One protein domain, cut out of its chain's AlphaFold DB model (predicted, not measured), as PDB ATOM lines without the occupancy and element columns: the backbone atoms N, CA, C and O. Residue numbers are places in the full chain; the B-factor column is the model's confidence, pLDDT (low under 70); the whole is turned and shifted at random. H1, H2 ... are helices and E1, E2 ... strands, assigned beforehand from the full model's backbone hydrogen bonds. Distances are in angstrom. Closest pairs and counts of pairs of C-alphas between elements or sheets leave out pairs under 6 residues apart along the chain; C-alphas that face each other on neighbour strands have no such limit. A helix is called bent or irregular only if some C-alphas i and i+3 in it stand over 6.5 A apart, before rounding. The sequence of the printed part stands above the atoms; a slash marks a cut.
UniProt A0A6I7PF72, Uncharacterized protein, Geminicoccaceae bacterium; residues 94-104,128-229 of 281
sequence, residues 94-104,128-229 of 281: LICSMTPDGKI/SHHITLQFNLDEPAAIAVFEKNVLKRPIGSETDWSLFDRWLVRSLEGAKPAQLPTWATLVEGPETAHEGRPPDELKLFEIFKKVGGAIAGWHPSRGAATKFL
ATOM      1  N   LEU A  94      47.269 -15.904   4.505       84.25
ATOM      2  CA  LEU A  94      46.553 -15.060   5.454       84.25
ATOM      3  C   LEU A  94      46.387 -15.814   6.771       84.25
ATOM      4  O   LEU A  94      46.562 -17.031   6.825       84.25
ATOM      5  N   ILE A  95      46.032 -15.090   7.824       83.44
ATOM      6  CA  ILE A  95      45.604 -15.695   9.084       83.44
ATOM      7  C   ILE A  95      44.087 -15.850   9.021       83.44
ATOM      8  O   ILE A  95      43.380 -14.961   8.542       83.44
ATOM      9  N   CYS A  96      43.573 -16.973   9.501       83.81
ATOM     10  CA  CYS A  96      42.146 -17.187   9.701       83.81
ATOM     11  C   CYS A  96      41.879 -17.618  11.134       83.81
ATOM     12  O   CYS A  96      42.663 -18.377  11.699       83.81
ATOM     13  N   SER A  97      40.763 -17.167  11.699       80.88
ATOM     14  CA  SER A  97      40.222 -17.796  12.896       80.88
ATOM     15  C   SER A  97      39.347 -18.976  12.517       80.88
ATOM     16  O   SER A  97      38.591 -18.925  11.542       80.88
ATOM     17  N   MET A  98      39.424 -20.021  13.326       77.69
ATOM     18  CA  MET A  98      38.618 -21.219  13.183       77.69
ATOM     19  C   MET A  98      37.462 -21.198  14.180       77.69
ATOM     20  O   MET A  98      37.569 -20.660  15.278       77.69
ATOM     21  N   THR A  99      36.337 -21.781  13.807       76.62
ATOM     22  CA  THR A  99      35.205 -22.060  14.690       76.62
ATOM     23  C   THR A  99      35.385 -23.436  15.349       76.62
ATOM     24  O   THR A  99      36.234 -24.217  14.910       76.62
ATOM     25  N   PRO A 100      34.638 -23.769  16.423       73.56
ATOM     26  CA  PRO A 100      34.815 -25.039  17.148       73.56
ATOM     27  C   PRO A 100      34.664 -26.309  16.286       73.56
ATOM     28  O   PRO A 100      35.274 -27.347  16.557       73.56
ATOM     29  N   ASP A 101      33.875 -26.217  15.219       76.25
ATOM     30  CA  ASP A 101      33.651 -27.242  14.194       76.25
ATOM     31  C   ASP A 101      34.766 -27.313  13.127       76.25
ATOM     32  O   ASP A 101      34.694 -28.133  12.217       76.25
ATOM     33  N   GLY A 102      35.820 -26.499  13.241       77.56
ATOM     34  CA  GLY A 102      36.969 -26.522  12.333       77.56
ATOM     35  C   GLY A 102      36.739 -25.800  11.006       77.56
ATOM     36  O   GLY A 102      37.474 -26.049  10.052       77.56
ATOM     37  N   LYS A 103      35.753 -24.902  10.930       86.44
ATOM     38  CA  LYS A 103      35.510 -24.029   9.771       86.44
ATOM     39  C   LYS A 103      36.116 -22.643   9.987       86.44
ATOM     40  O   LYS A 103      36.439 -22.267  11.103       86.44
ATOM     41  N   ILE A 104      36.284 -21.866   8.927       87.12
ATOM     42  CA  ILE A 104      36.802 -20.498   9.002       87.12
ATOM     43  C   ILE A 104      35.690 -19.574   9.506       87.12
ATOM     44  O   ILE A 104      34.647 -19.453   8.860       87.12
ATOM     45  N   SER A 128      42.773  -0.422  11.909       55.97
ATOM     46  CA  SER A 128      44.172  -0.218  11.534       55.97
ATOM     47  C   SER A 128      45.019  -1.249  12.278       55.97
ATOM     48  O   SER A 128      44.754  -1.540  13.442       55.97
ATOM     49  N   HIS A 129      46.048  -1.807  11.639       52.41
ATOM     50  CA  HIS A 129      46.962  -2.774  12.274       52.41
ATOM     51  C   HIS A 129      47.494  -2.326  13.638       52.41
ATOM     52  O   HIS A 129      47.768  -3.131  14.520       52.41
ATOM     53  N   HIS A 130      47.619  -1.015  13.835       48.91
ATOM     54  CA  HIS A 130      48.080  -0.412  15.084       48.91
ATOM     55  C   HIS A 130      47.061  -0.534  16.237       48.91
ATOM     56  O   HIS A 130      47.415  -0.333  17.400       48.91
ATOM     57  N   ILE A 131      45.801  -0.836  15.911       58.47
ATOM     58  CA  ILE A 131      44.642  -0.891  16.809       58.47
ATOM     59  C   ILE A 131      44.319  -2.331  17.223       58.47
ATOM     60  O   ILE A 131      43.640  -2.506  18.222       58.47
ATOM     61  N   THR A 132      44.820  -3.375  16.558       67.56
ATOM     62  CA  THR A 132      44.535  -4.774  16.941       67.56
ATOM     63  C   THR A 132      45.802  -5.591  17.130       67.56
ATOM     64  O   THR A 132      46.610  -5.693  16.215       67.56
ATOM     65  N   LEU A 133      45.964  -6.201  18.307       75.56
ATOM     66  CA  LEU A 133      46.978  -7.231  18.540       75.56
ATOM     67  C   LEU A 133      46.330  -8.609  18.588       75.56
ATOM     68  O   LEU A 133      45.266  -8.774  19.190       75.56
ATOM     69  N   GLN A 134      47.010  -9.591  18.009       80.00
ATOM     70  CA  GLN A 134      46.580 -10.981  17.986       80.00
ATOM     71  C   GLN A 134      47.585 -11.856  18.714       80.00
ATOM     72  O   GLN A 134      48.789 -11.655  18.583       80.00
ATOM     73  N   PHE A 135      47.099 -12.827  19.474       80.88
ATOM     74  CA  PHE A 135      47.930 -13.724  20.259       80.88
ATOM     75  C   PHE A 135      47.504 -15.171  20.050       80.88
ATOM     76  O   PHE A 135      46.312 -15.469  20.012       80.88
ATOM     77  N   ASN A 136      48.479 -16.071  19.984       79.12
ATOM     78  CA  ASN A 136      48.251 -17.474  20.302       79.12
ATOM     79  C   ASN A 136      48.267 -17.607  21.828       79.12
ATOM     80  O   ASN A 136      49.212 -17.134  22.466       79.12
ATOM     81  N   LEU A 137      47.236 -18.223  22.403       79.94
ATOM     82  CA  LEU A 137      47.042 -18.337  23.847       79.94
ATOM     83  C   LEU A 137      46.948 -19.798  24.283       79.94
ATOM     84  O   LEU A 137      46.005 -20.461  23.871       79.94
ATOM     85  N   ASP A 138      47.839 -20.243  25.169       82.25
ATOM     86  CA  ASP A 138      47.671 -21.460  25.975       82.25
ATOM     87  C   ASP A 138      46.689 -21.167  27.116       82.25
ATOM     88  O   ASP A 138      47.055 -20.659  28.182       82.25
ATOM     89  N   GLU A 139      45.402 -21.388  26.849       81.12
ATOM     90  CA  GLU A 139      44.336 -21.037  27.783       81.12
ATOM     91  C   GLU A 139      44.388 -21.875  29.073       81.12
ATOM     92  O   GLU A 139      44.285 -21.272  30.143       81.12
ATOM     93  N   PRO A 140      44.617 -23.206  29.051       83.12
ATOM     94  CA  PRO A 140      44.809 -23.984  30.274       83.12
ATOM     95  C   PRO A 140      45.962 -23.474  31.145       83.12
ATOM     96  O   PRO A 140      45.797 -23.333  32.361       83.12
ATOM     97  N   ALA A 141      47.114 -23.137  30.553       88.81
ATOM     98  CA  ALA A 141      48.226 -22.567  31.308       88.81
ATOM     99  C   ALA A 141      47.887 -21.174  31.862       88.81
ATOM    100  O   ALA A 141      48.211 -20.872  33.016       88.81
ATOM    101  N   ALA A 142      47.197 -20.334  31.083       88.81
ATOM    102  CA  ALA A 142      46.730 -19.027  31.534       88.81
ATOM    103  C   ALA A 142      45.737 -19.151  32.704       88.81
ATOM    104  O   ALA A 142      45.882 -18.441  33.704       88.81
ATOM    105  N   ILE A 143      44.780 -20.084  32.627       89.00
ATOM    106  CA  ILE A 143      43.831 -20.405  33.702       89.00
ATOM    107  C   ILE A 143      44.591 -20.866  34.944       89.00
ATOM    108  O   ILE A 143      44.383 -20.307  36.016       89.00
ATOM    109  N   ALA A 144      45.534 -21.803  34.817       92.75
ATOM    110  CA  ALA A 144      46.310 -22.295  35.953       92.75
ATOM    111  C   ALA A 144      47.094 -21.167  36.655       92.75
ATOM    112  O   ALA A 144      47.159 -21.109  37.888       92.75
ATOM    113  N   VAL A 145      47.663 -20.229  35.889       95.19
ATOM    114  CA  VAL A 145      48.329 -19.037  36.432       95.19
ATOM    115  C   VAL A 145      47.328 -18.120  37.138       95.19
ATOM    116  O   VAL A 145      47.614 -17.653  38.246       95.19
ATOM    117  N   PHE A 146      46.163 -17.872  36.542       95.19
ATOM    118  CA  PHE A 146      45.109 -17.044  37.126       95.19
ATOM    119  C   PHE A 146      44.557 -17.642  38.427       95.19
ATOM    120  O   PHE A 146      44.498 -16.952  39.446       95.19
ATOM    121  N   GLU A 147      44.226 -18.931  38.436       96.81
ATOM    122  CA  GLU A 147      43.736 -19.651  39.610       96.81
ATOM    123  C   GLU A 147      44.769 -19.648  40.736       96.81
ATOM    124  O   GLU A 147      44.443 -19.357  41.886       96.81
ATOM    125  N   LYS A 148      46.046 -19.879  40.415       96.50
ATOM    126  CA  LYS A 148      47.126 -19.893  41.408       96.50
ATOM    127  C   LYS A 148      47.447 -18.509  41.965       96.50
ATOM    128  O   LYS A 148      47.750 -18.385  43.155       96.50
ATOM    129  N   ASN A 149      47.440 -17.466  41.136       96.25
ATOM    130  CA  ASN A 149      47.993 -16.162  41.513       96.25
ATOM    131  C   ASN A 149      46.935 -15.111  41.840       96.25
ATOM    132  O   ASN A 149      47.201 -14.266  42.692       96.25
ATOM    133  N   VAL A 150      45.752 -15.191  41.229       95.50
ATOM    134  CA  VAL A 150      44.695 -14.180  41.336       95.50
ATOM    135  C   VAL A 150      43.477 -14.727  42.073       95.50
ATOM    136  O   VAL A 150      43.121 -14.188  43.117       95.50
ATOM    137  N   LEU A 151      42.860 -15.803  41.573       96.25
ATOM    138  CA  LEU A 151      41.594 -16.305  42.119       96.25
ATOM    139  C   LEU A 151      41.776 -17.124  43.410       96.25
ATOM    140  O   LEU A 151      40.891 -17.131  44.261       96.25
ATOM    141  N   LYS A 152      42.931 -17.785  43.576       95.19
ATOM    142  CA  LYS A 152      43.295 -18.675  44.702       95.19
ATOM    143  C   LYS A 152      42.377 -19.890  44.884       95.19
ATOM    144  O   LYS A 152      42.345 -20.485  45.959       95.19
ATOM    145  N   ARG A 153      41.647 -20.263  43.833       95.50
ATOM    146  CA  ARG A 153      40.759 -21.432  43.736       95.50
ATOM    147  C   ARG A 153      40.417 -21.694  42.261       95.50
ATOM    148  O   ARG A 153      40.632 -20.785  41.457       95.50
ATOM    149  N   PRO A 154      39.841 -22.863  41.926       95.75
ATOM    150  CA  PRO A 154      39.334 -23.117  40.585       95.75
ATOM    151  C   PRO A 154      38.227 -22.143  40.154       95.75
ATOM    152  O   PRO A 154      37.430 -21.685  40.989       95.75
ATOM    153  N   ILE A 155      38.164 -21.848  38.853       90.06
ATOM    154  CA  ILE A 155      37.054 -21.122  38.221       90.06
ATOM    155  C   ILE A 155      35.781 -21.969  38.346       90.06
ATOM    156  O   ILE A 155      35.753 -23.126  37.935       90.06
ATOM    157  N   GLY A 156      34.713 -21.396  38.909       91.88
ATOM    158  CA  GLY A 156      33.464 -22.132  39.149       91.88
ATOM    159  C   GLY A 156      32.186 -21.367  38.817       91.88
ATOM    160  O   GLY A 156      31.096 -21.905  38.989       91.88
ATOM    161  N   SER A 157      32.289 -20.116  38.364       92.25
ATOM    162  CA  SER A 157      31.135 -19.259  38.086       92.25
ATOM    163  C   SER A 157      31.367 -18.336  36.891       92.25
ATOM    164  O   SER A 157      32.501 -18.047  36.520       92.25
ATOM    165  N   GLU A 158      30.288 -17.805  36.315       79.12
ATOM    166  CA  GLU A 158      30.345 -16.793  35.245       79.12
ATOM    167  C   GLU A 158      31.088 -15.515  35.680       79.12
ATOM    168  O   GLU A 158      31.780 -14.868  34.890       79.12
ATOM    169  N   THR A 159      31.008 -15.174  36.970       91.19
ATOM    170  CA  THR A 159      31.754 -14.045  37.542       91.19
ATOM    171  C   THR A 159      33.261 -14.307  37.539       91.19
ATOM    172  O   THR A 159      34.032 -13.392  37.241       91.19
ATOM    173  N   ASP A 160      33.688 -15.541  37.823       89.69
ATOM    174  CA  ASP A 160      35.100 -15.933  37.770       89.69
ATOM    175  C   ASP A 160      35.642 -15.860  36.339       89.69
ATOM    176  O   ASP A 160      36.718 -15.306  36.126       89.69
ATOM    177  N   TRP A 161      34.866 -16.327  35.353       83.56
ATOM    178  CA  TRP A 161      35.203 -16.194  33.929       83.56
ATOM    179  C   TRP A 161      35.335 -14.730  33.505       83.56
ATOM    180  O   TRP A 161      36.333 -14.337  32.911       83.56
ATOM    181  N   SER A 162      34.402 -13.876  33.927       80.31
ATOM    182  CA  SER A 162      34.486 -12.434  33.662       80.31
ATOM    183  C   SER A 162      35.721 -11.776  34.300       80.31
ATOM    184  O   SER A 162      36.227 -10.766  33.804       80.31
ATOM    185  N   LEU A 163      36.194 -12.288  35.442       85.81
ATOM    186  CA  LEU A 163      37.435 -11.830  36.073       85.81
ATOM    187  C   LEU A 163      38.668 -12.329  35.320       85.81
ATOM    188  O   LEU A 163      39.601 -11.543  35.145       85.81
ATOM    189  N   PHE A 164      38.653 -13.584  34.870       86.12
ATOM    190  CA  PHE A 164      39.698 -14.164  34.032       86.12
ATOM    191  C   PHE A 164      39.877 -13.355  32.747       86.12
ATOM    192  O   PHE A 164      40.984 -12.894  32.483       86.12
ATOM    193  N   ASP A 165      38.791 -13.048  32.035       81.25
ATOM    194  CA  ASP A 165      38.821 -12.243  30.808       81.25
ATOM    195  C   ASP A 165      39.461 -10.867  31.036       81.25
ATOM    196  O   ASP A 165      40.347 -10.435  30.298       81.25
ATOM    197  N   ARG A 166      39.066 -10.170  32.111       82.12
ATOM    198  CA  ARG A 166      39.655  -8.867  32.464       82.12
ATOM    199  C   ARG A 166      41.132  -8.974  32.829       82.12
ATOM    200  O   ARG A 166      41.906  -8.075  32.500       82.12
ATOM    201  N   TRP A 167      41.516 -10.024  33.549       88.81
ATOM    202  CA  TRP A 167      42.910 -10.272  33.904       88.81
ATOM    203  C   TRP A 167      43.753 -10.578  32.664       88.81
ATOM    204  O   TRP A 167      44.837 -10.014  32.514       88.81
ATOM    205  N   LEU A 168      43.236 -11.403  31.757       85.06
ATOM    206  CA  LEU A 168      43.885 -11.781  30.509       85.06
ATOM    207  C   LEU A 168      44.143 -10.550  29.638       85.06
ATOM    208  O   LEU A 168      45.276 -10.308  29.226       85.06
ATOM    209  N   VAL A 169      43.117  -9.714  29.456       78.81
ATOM    210  CA  VAL A 169      43.217  -8.439  28.735       78.81
ATOM    211  C   VAL A 169      44.320  -7.561  29.323       78.81
ATOM    212  O   VAL A 169      45.213  -7.147  28.592       78.81
ATOM    213  N   ARG A 170      44.325  -7.334  30.643       82.38
ATOM    214  CA  ARG A 170      45.366  -6.527  31.310       82.38
ATOM    215  C   ARG A 170      46.767  -7.125  31.198       82.38
ATOM    216  O   ARG A 170      47.735  -6.377  31.181       82.38
ATOM    217  N   SER A 171      46.880  -8.450  31.160       84.56
ATOM    218  CA  SER A 171      48.175  -9.140  31.082       84.56
ATOM    219  C   SER A 171      48.807  -9.047  29.692       84.56
ATOM    220  O   SER A 171      50.025  -9.134  29.566       84.56
ATOM    221  N   LEU A 172      47.985  -8.874  28.657       82.38
ATOM    222  CA  LEU A 172      48.414  -8.811  27.259       82.38
ATOM    223  C   LEU A 172      48.410  -7.379  26.701       82.38
ATOM    224  O   LEU A 172      49.112  -7.078  25.733       82.38
ATOM    225  N   GLU A 173      47.642  -6.473  27.308       74.56
ATOM    226  CA  GLU A 173      47.590  -5.065  26.929       74.56
ATOM    227  C   GLU A 173      48.978  -4.423  26.997       74.56
ATOM    228  O   GLU A 173      49.619  -4.370  28.042       74.56
ATOM    229  N   GLY A 174      49.452  -3.908  25.861       67.00
ATOM    230  CA  GLY A 174      50.716  -3.170  25.803       67.00
ATOM    231  C   GLY A 174      51.976  -4.019  26.011       67.00
ATOM    232  O   GLY A 174      53.074  -3.472  25.892       67.00
ATOM    233  N   ALA A 175      51.843  -5.327  26.254       70.31
ATOM    234  CA  ALA A 175      52.973  -6.235  26.372       70.31
ATOM    235  C   ALA A 175      53.772  -6.257  25.060       70.31
ATOM    236  O   ALA A 175      53.223  -6.417  23.966       70.31
ATOM    237  N   LYS A 176      55.086  -6.054  25.168       73.44
ATOM    238  CA  LYS A 176      56.022  -6.244  24.051       73.44
ATOM    239  C   LYS A 176      56.329  -7.737  23.898       73.44
ATOM    240  O   LYS A 176      56.284  -8.428  24.912       73.44
ATOM    241  N   PRO A 177      56.747  -8.226  22.714       74.50
ATOM    242  CA  PRO A 177      57.078  -9.641  22.515       74.50
ATOM    243  C   PRO A 177      57.993 -10.238  23.597       74.50
ATOM    244  O   PRO A 177      57.709 -11.302  24.131       74.50
ATOM    245  N   ALA A 178      59.030  -9.505  24.016       78.19
ATOM    246  CA  ALA A 178      59.968  -9.939  25.061       78.19
ATOM    247  C   ALA A 178      59.389  -9.974  26.493       78.19
ATOM    248  O   ALA A 178      60.051 -10.444  27.413       78.19
ATOM    249  N   GLN A 179      58.197  -9.417  26.701       83.88
ATOM    250  CA  GLN A 179      57.511  -9.314  27.993       83.88
ATOM    251  C   GLN A 179      56.262 -10.195  28.050       83.88
ATOM    252  O   GLN A 179      55.539 -10.156  29.045       83.88
ATOM    253  N   LEU A 180      55.981 -10.951  26.985       84.75
ATOM    254  CA  LEU A 180      54.824 -11.824  26.967       84.75
ATOM    255  C   LEU A 180      55.013 -12.973  27.961       84.75
ATOM    256  O   LEU A 180      56.114 -13.519  28.085       84.75
ATOM    257  N   PRO A 181      53.949 -13.343  28.684       87.75
ATOM    258  CA  PRO A 181      53.975 -14.526  29.520       87.75
ATOM    259  C   PRO A 181      54.163 -15.775  28.653       87.75
ATOM    260  O   PRO A 181      53.756 -15.810  27.498       87.75
ATOM    261  N   THR A 182      54.731 -16.837  29.225       89.12
ATOM    262  CA  THR A 182      55.051 -18.076  28.489       89.12
ATOM    263  C   THR A 182      53.833 -18.784  27.895       89.12
ATOM    264  O   THR A 182      53.994 -19.633  27.029       89.12
ATOM    265  N   TRP A 183      52.629 -18.449  28.361       87.62
ATOM    266  CA  TRP A 183      51.356 -18.954  27.849       87.62
ATOM    267  C   TRP A 183      50.783 -18.111  26.693       87.62
ATOM    268  O   TRP A 183      49.688 -18.399  26.221       87.62
ATOM    269  N   ALA A 184      51.479 -17.068  26.224       87.12
ATOM    270  CA  ALA A 184      51.038 -16.242  25.099       87.12
ATOM    271  C   ALA A 184      52.169 -15.935  24.111       87.12
ATOM    272  O   ALA A 184      53.309 -15.683  24.491       87.12
ATOM    273  N   THR A 185      51.835 -15.884  22.823       85.12
ATOM    274  CA  THR A 185      52.749 -15.462  21.749       85.12
ATOM    275  C   THR A 185      52.046 -14.464  20.839       85.12
ATOM    276  O   THR A 185      50.925 -14.725  20.417       85.12
ATOM    277  N   LEU A 186      52.683 -13.329  20.528       84.75
ATOM    278  CA  LEU A 186      52.140 -12.344  19.587       84.75
ATOM    279  C   LEU A 186      52.189 -12.898  18.156       84.75
ATOM    280  O   LEU A 186      53.223 -13.391  17.713       84.75
ATOM    281  N   VAL A 187      51.072 -12.780  17.445       80.19
ATOM    282  CA  VAL A 187      50.942 -13.099  16.023       80.19
ATOM    283  C   VAL A 187      51.193 -11.817  15.234       80.19
ATOM    284  O   VAL A 187      50.329 -10.947  15.146       80.19
ATOM    285  N   GLU A 188      52.400 -11.685  14.693       75.69
ATOM    286  CA  GLU A 188      52.810 -10.556  13.844       75.69
ATOM    287  C   GLU A 188      52.443 -10.783  12.369       75.69
ATOM    288  O   GLU A 188      52.325  -9.836  11.591       75.69
ATOM    289  N   GLY A 189      52.217 -12.042  11.996       74.69
ATOM    290  CA  GLY A 189      51.931 -12.465  10.636       74.69
ATOM    291  C   GLY A 189      51.649 -13.966  10.550       74.69
ATOM    292  O   GLY A 189      51.696 -14.680  11.557       74.69
ATOM    293  N   PRO A 190      51.301 -14.479   9.360       75.44
ATOM    294  CA  PRO A 190      50.921 -15.876   9.192       75.44
ATOM    295  C   PRO A 190      51.993 -16.862   9.661       75.44
ATOM    296  O   PRO A 190      51.660 -17.915  10.179       75.44
ATOM    297  N   GLU A 191      53.273 -16.538   9.502       76.88
ATOM    298  CA  GLU A 191      54.414 -17.351   9.933       76.88
ATOM    299  C   GLU A 191      54.526 -17.527  11.451       76.88
ATOM    300  O   GLU A 191      55.051 -18.545  11.894       76.88
ATOM    301  N   THR A 192      54.000 -16.580  12.232       76.12
ATOM    302  CA  THR A 192      53.950 -16.643  13.703       76.12
ATOM    303  C   THR A 192      52.611 -17.171  14.229       76.12
ATOM    304  O   THR A 192      52.467 -17.423  15.427       76.12
ATOM    305  N   ALA A 193      51.629 -17.396  13.350       75.12
ATOM    306  CA  ALA A 193      50.395 -18.093  13.691       75.12
ATOM    307  C   ALA A 193      50.630 -19.611  13.777       75.12
ATOM    308  O   ALA A 193      51.322 -20.198  12.938       75.12
ATOM    309  N   HIS A 194      50.017 -20.262  14.769       69.69
ATOM    310  CA  HIS A 194      49.981 -21.724  14.812       69.69
ATOM    311  C   HIS A 194      49.147 -22.293  13.646       69.69
ATOM    312  O   HIS A 194      48.280 -21.616  13.096       69.69
ATOM    313  N   GLU A 195      49.439 -23.529  13.231       60.16
ATOM    314  CA  GLU A 195      48.700 -24.238  12.179       60.16
ATOM    315  C   GLU A 195      47.843 -25.365  12.764       60.16
ATOM    316  O   GLU A 195      48.305 -26.126  13.616       60.16
ATOM    317  N   GLY A 196      46.629 -25.517  12.227       50.22
ATOM    318  CA  GLY A 196      45.772 -26.679  12.455       50.22
ATOM    319  C   GLY A 196      44.674 -26.488  13.501       50.22
ATOM    320  O   GLY A 196      44.517 -25.430  14.106       50.22
ATOM    321  N   ARG A 197      43.879 -27.551  13.691       45.97
ATOM    322  CA  ARG A 197      43.019 -27.692  14.869       45.97
ATOM    323  C   ARG A 197      43.980 -27.973  16.026       45.97
ATOM    324  O   ARG A 197      44.634 -29.016  16.003       45.97
ATOM    325  N   PRO A 198      44.162 -27.037  16.958       43.03
ATOM    326  CA  PRO A 198      45.138 -27.196  18.009       43.03
ATOM    327  C   PRO A 198      44.679 -28.389  18.866       43.03
ATOM    328  O   PRO A 198      43.475 -28.682  18.904       43.03
ATOM    329  N   PRO A 199      45.584 -29.076  19.585       47.78
ATOM    330  CA  PRO A 199      45.165 -29.684  20.851       47.78
ATOM    331  C   PRO A 199      44.369 -28.620  21.628       47.78
ATOM    332  O   PRO A 199      44.631 -27.440  21.410       47.78
ATOM    333  N   ASP A 200      43.394 -28.983  22.463       53.09
ATOM    334  CA  ASP A 200      42.360 -28.099  23.063       53.09
ATOM    335  C   ASP A 200      42.847 -26.802  23.782       53.09
ATOM    336  O   ASP A 200      42.061 -26.053  24.360       53.09
ATOM    337  N   GLU A 201      44.141 -26.518  23.737       56.16
ATOM    338  CA  GLU A 201      44.935 -25.646  24.572       56.16
ATOM    339  C   GLU A 201      45.295 -24.311  23.892       56.16
ATOM    340  O   GLU A 201      45.392 -23.319  24.603       56.16
ATOM    341  N   LEU A 202      45.422 -24.219  22.552       57.75
ATOM    342  CA  LEU A 202      45.861 -22.978  21.872       57.75
ATOM    343  C   LEU A 202      44.737 -22.219  21.142       57.75
ATOM    344  O   LEU A 202      44.255 -22.653  20.101       57.75
ATOM    345  N   LYS A 203      44.345 -21.034  21.624       66.44
ATOM    346  CA  LYS A 203      43.273 -20.211  21.024       66.44
ATOM    347  C   LYS A 203      43.806 -18.908  20.435       66.44
ATOM    348  O   LYS A 203      44.733 -18.314  20.980       66.44
ATOM    349  N   LEU A 204      43.208 -18.445  19.331       71.75
ATOM    350  CA  LEU A 204      43.483 -17.102  18.824       71.75
ATOM    351  C   LEU A 204      42.748 -16.083  19.689       71.75
ATOM    352  O   LEU A 204      41.527 -16.132  19.837       71.75
ATOM    353  N   PHE A 205      43.493 -15.127  20.217       74.56
ATOM    354  CA  PHE A 205      42.966 -14.065  21.052       74.56
ATOM    355  C   PHE A 205      43.242 -12.706  20.415       74.56
ATOM    356  O   PHE A 205      44.374 -12.427  20.031       74.56
ATOM    357  N   GLU A 206      42.220 -11.855  20.294       73.25
ATOM    358  CA  GLU A 206      42.335 -10.545  19.647       73.25
ATOM    359  C   GLU A 206      41.959  -9.411  20.606       73.25
ATOM    360  O   GLU A 206      40.881  -9.401  21.208       73.25
ATOM    361  N   ILE A 207      42.851  -8.426  20.721       70.44
ATOM    362  CA  ILE A 207      42.693  -7.248  21.578       70.44
ATOM    363  C   ILE A 207      42.646  -5.986  20.718       70.44
ATOM    364  O   ILE A 207      43.613  -5.692  20.015       70.44
ATOM    365  N   PHE A 208      41.573  -5.192  20.843       65.88
ATOM    366  CA  PHE A 208      41.465  -3.878  20.202       65.88
ATOM    367  C   PHE A 208      42.042  -2.783  21.120       65.88
ATOM    368  O   PHE A 208      41.393  -2.297  22.052       65.88
ATOM    369  N   LYS A 209      43.270  -2.353  20.843       59.97
ATOM    370  CA  LYS A 209      43.893  -1.151  21.402       59.97
ATOM    371  C   LYS A 209      43.203   0.105  20.864       59.97
ATOM    372  O   LYS A 209      43.382   0.435  19.696       59.97
ATOM    373  N   LYS A 210      42.488   0.881  21.690       54.41
ATOM    374  CA  LYS A 210      42.137   2.256  21.287       54.41
ATOM    375  C   LYS A 210      43.279   3.218  21.596       54.41
ATOM    376  O   LYS A 210      43.986   3.116  22.598       54.41
ATOM    377  N   VAL A 211      43.429   4.183  20.693       49.81
ATOM    378  CA  VAL A 211      44.327   5.331  20.821       49.81
ATOM    379  C   VAL A 211      43.974   6.103  22.100       49.81
ATOM    380  O   VAL A 211      42.806   6.415  22.321       49.81
ATOM    381  N   GLY A 212      44.975   6.385  22.940       49.31
ATOM    382  CA  GLY A 212      44.795   7.008  24.260       49.31
ATOM    383  C   GLY A 212      45.041   6.085  25.462       49.31
ATOM    384  O   GLY A 212      44.805   6.501  26.590       49.31
ATOM    385  N   GLY A 213      45.530   4.856  25.245       50.84
ATOM    386  CA  GLY A 213      45.971   3.959  26.325       50.84
ATOM    387  C   GLY A 213      44.852   3.185  27.027       50.84
ATOM    388  O   GLY A 213      45.077   2.675  28.117       50.84
ATOM    389  N   ALA A 214      43.664   3.105  26.421       52.44
ATOM    390  CA  ALA A 214      42.553   2.301  26.918       52.44
ATOM    391  C   ALA A 214      42.091   1.312  25.840       52.44
ATOM    392  O   ALA A 214      41.788   1.706  24.711       52.44
ATOM    393  N   ILE A 215      41.998   0.029  26.184       56.72
ATOM    394  CA  ILE A 215      41.336  -0.976  25.346       56.72
ATOM    395  C   ILE A 215      39.851  -0.645  25.191       56.72
ATOM    396  O   ILE A 215      39.140  -0.398  26.162       56.72
ATOM    397  N   ALA A 216      39.371  -0.665  23.949       47.47
ATOM    398  CA  ALA A 216      37.968  -0.387  23.634       47.47
ATOM    399  C   ALA A 216      37.084  -1.620  23.533       47.47
ATOM    400  O   ALA A 216      35.867  -1.500  23.424       47.47
ATOM    401  N   GLY A 217      37.709  -2.786  23.512       52.97
ATOM    402  CA  GLY A 217      37.055  -4.060  23.337       52.97
ATOM    403  C   GLY A 217      38.095  -5.137  23.095       52.97
ATOM    404  O   GLY A 217      39.249  -4.866  22.762       52.97
ATOM    405  N   TRP A 218      37.675  -6.375  23.244       61.84
ATOM    406  CA  TRP A 218      38.431  -7.548  22.840       61.84
ATOM    407  C   TRP A 218      37.439  -8.508  22.191       61.84
ATOM    408  O   TRP A 218      36.235  -8.436  22.458       61.84
ATOM    409  N   HIS A 219      37.924  -9.357  21.296       59.91
ATOM    410  CA  HIS A 219      37.101 -10.385  20.679       59.91
ATOM    411  C   HIS A 219      37.705 -11.741  21.032       59.91
ATOM    412  O   HIS A 219      38.784 -12.060  20.524       59.91
ATOM    413  N   PRO A 220      37.031 -12.564  21.859       55.09
ATOM    414  CA  PRO A 220      37.392 -13.965  21.967       55.09
ATOM    415  C   PRO A 220      37.164 -14.567  20.588       55.09
ATOM    416  O   PRO A 220      36.021 -14.780  20.169       55.09
ATOM    417  N   SER A 221      38.232 -14.812  19.837       55.59
ATOM    418  CA  SER A 221      38.095 -15.719  18.713       55.59
ATOM    419  C   SER A 221      37.803 -17.082  19.323       55.59
ATOM    420  O   SER A 221      38.580 -17.604  20.116       55.59
ATOM    421  N   ARG A 222      36.626 -17.641  19.025       52.59
ATOM    422  CA  ARG A 222      36.169 -18.912  19.612       52.59
ATOM    423  C   ARG A 222      36.913 -20.135  19.063       52.59
ATOM    424  O   ARG A 222      36.466 -21.259  19.271       52.59
ATOM    425  N   GLY A 223      38.035 -19.937  18.385       56.84
ATOM    426  CA  GLY A 223      38.886 -21.027  17.965       56.84
ATOM    427  C   GLY A 223      40.246 -20.565  17.480       56.84
ATOM    428  O   GLY A 223      40.651 -19.412  17.636       56.84
ATOM    429  N   ALA A 224      40.982 -21.545  16.985       63.47
ATOM    430  CA  ALA A 224      42.391 -21.446  16.664       63.47
ATOM    431  C   ALA A 224      42.683 -20.427  15.566       63.47
ATOM    432  O   ALA A 224      41.835 -20.173  14.710       63.47
ATOM    433  N   ALA A 225      43.904 -19.901  15.548       69.56
ATOM    434  CA  ALA A 225      44.449 -19.316  14.335       69.56
ATOM    435  C   ALA A 225      44.929 -20.450  13.431       69.56
ATOM    436  O   ALA A 225      45.490 -21.426  13.920       69.56
ATOM    437  N   THR A 226      44.740 -20.312  12.124       75.56
ATOM    438  CA  THR A 226      45.441 -21.139  11.145       75.56
ATOM    439  C   THR A 226      45.925 -20.294   9.982       75.56
ATOM    440  O   THR A 226      45.339 -19.259   9.643       75.56
ATOM    441  N   LYS A 227      46.978 -20.774   9.326       82.12
ATOM    442  CA  LYS A 227      47.408 -20.252   8.034       82.12
ATOM    443  C   LYS A 227      46.393 -20.648   6.967       82.12
ATOM    444  O   LYS A 227      46.006 -21.810   6.855       82.12
ATOM    445  N   PHE A 228      45.981 -19.676   6.170       85.25
ATOM    446  CA  PHE A 228      45.100 -19.852   5.026       85.25
ATOM    447  C   PHE A 228      45.869 -19.513   3.759       85.25
ATOM    448  O   PHE A 228      46.061 -18.344   3.413       85.25
ATOM    449  N   LEU A 229      46.354 -20.561   3.093       83.62
ATOM    450  CA  LEU A 229      47.006 -20.436   1.800       83.62
ATOM    451  C   LEU A 229      45.943 -20.145   0.739       83.62
ATOM    452  O   LEU A 229      45.022 -20.929   0.526       83.62
TER     453      LEU A 229
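This is residues 94 to 104 and 128 to 229 of the 281 residues of an uncharacterized protein of Geminicoccaceae bacterium (UniProt A0A6I7PF72). A strongly twisted sheet of four strands, E3 E2 E4 E5, makes the core, with H2 packed over one face and H1 running on from the end of E2 to cross near H2. A separate two-strand ribbon, E1 and E6, lies at the opposite end of the long axis from the two helices, and the E4-E5 hairpin forms one side of the larger sheet, with E5 at its edge. The printed part has 113 residues with two named helices and six named strands, in the order E1 E2 H1 H2 E3 E4 E5 E6; both sheets are antiparallel and the class is mixed, helices and strands. The whole is compact, with a radius of gyration of the C-alphas of 14.1 A and spans of 43 by 36 by 25 A.

E1 is residues 94 to 98, beginning at C-alpha 94, (46.553, -15.060, 5.454). After the cut come E2, residues 132 to 138, 19.2 A long, and H1, residues 139 to 151, 15.3 A long. H1 is irregular, but only just: C-alphas 148 and 151 are 6.6 A apart. H2, residues 158 to 172, measures 21.3 A and begins at C-alpha 158, (30.345, -16.793, 35.245). E3 is residues 184 to 187; E4, residues 202 to 210, measures 25.5 A, and E5, residues 214 to 220, 17.8 A. E6, residues 225 to 229, ends at C-alpha 229, (47.006, -20.436, 1.800).

The larger sheet runs E3 E2 E4 E5, with E3 and E5 as edge strands. N 185 and O 136, 2.9 A apart, are within hydrogen-bond range between E3 and E2. Between E2 and E4, N 135 and O 205 are 2.8 A apart. E4 and E5 form a hairpin, with N 208 and O 217 at 3.0 A. H2 is on one face of this sheet, making two layers, a helix over a sheet; its Val 169 comes closest to Ile 207 of E4, with their C-alphas 7.3 A apart. H1 only grazes the sheet, with residues 139 to 142. H1 and H2 touch, the closest C-alphas being those of Phe 146 and Phe 164, 6.9 A apart, and their lines are about perpendicular at 77 degrees. In the small sheet, E1 and E6 are antiparallel, with N 96 and O 226 at 2.9 A. The closest C-alphas of E4 and E6 are those of Leu 204 and Ala 225, 5.1 A apart. E6 is apart from both helices. Every O i to N i+4 pair is within hydrogen-bond range in H2, and 8 of 9 are in H1.

The two farthest C-alphas, those of Lys 152 and Leu 229, are 43.1 A apart. Residues 105 to 127 are not printed, and C-alphas 104 and 128 are 21.7 A apart across the cut. The links H2 to E3 and E3 to E4 are long. The mean pLDDT of the printed part is 75.3, and 34 residues are under 70, among them 194 to 203 and 208 to 225.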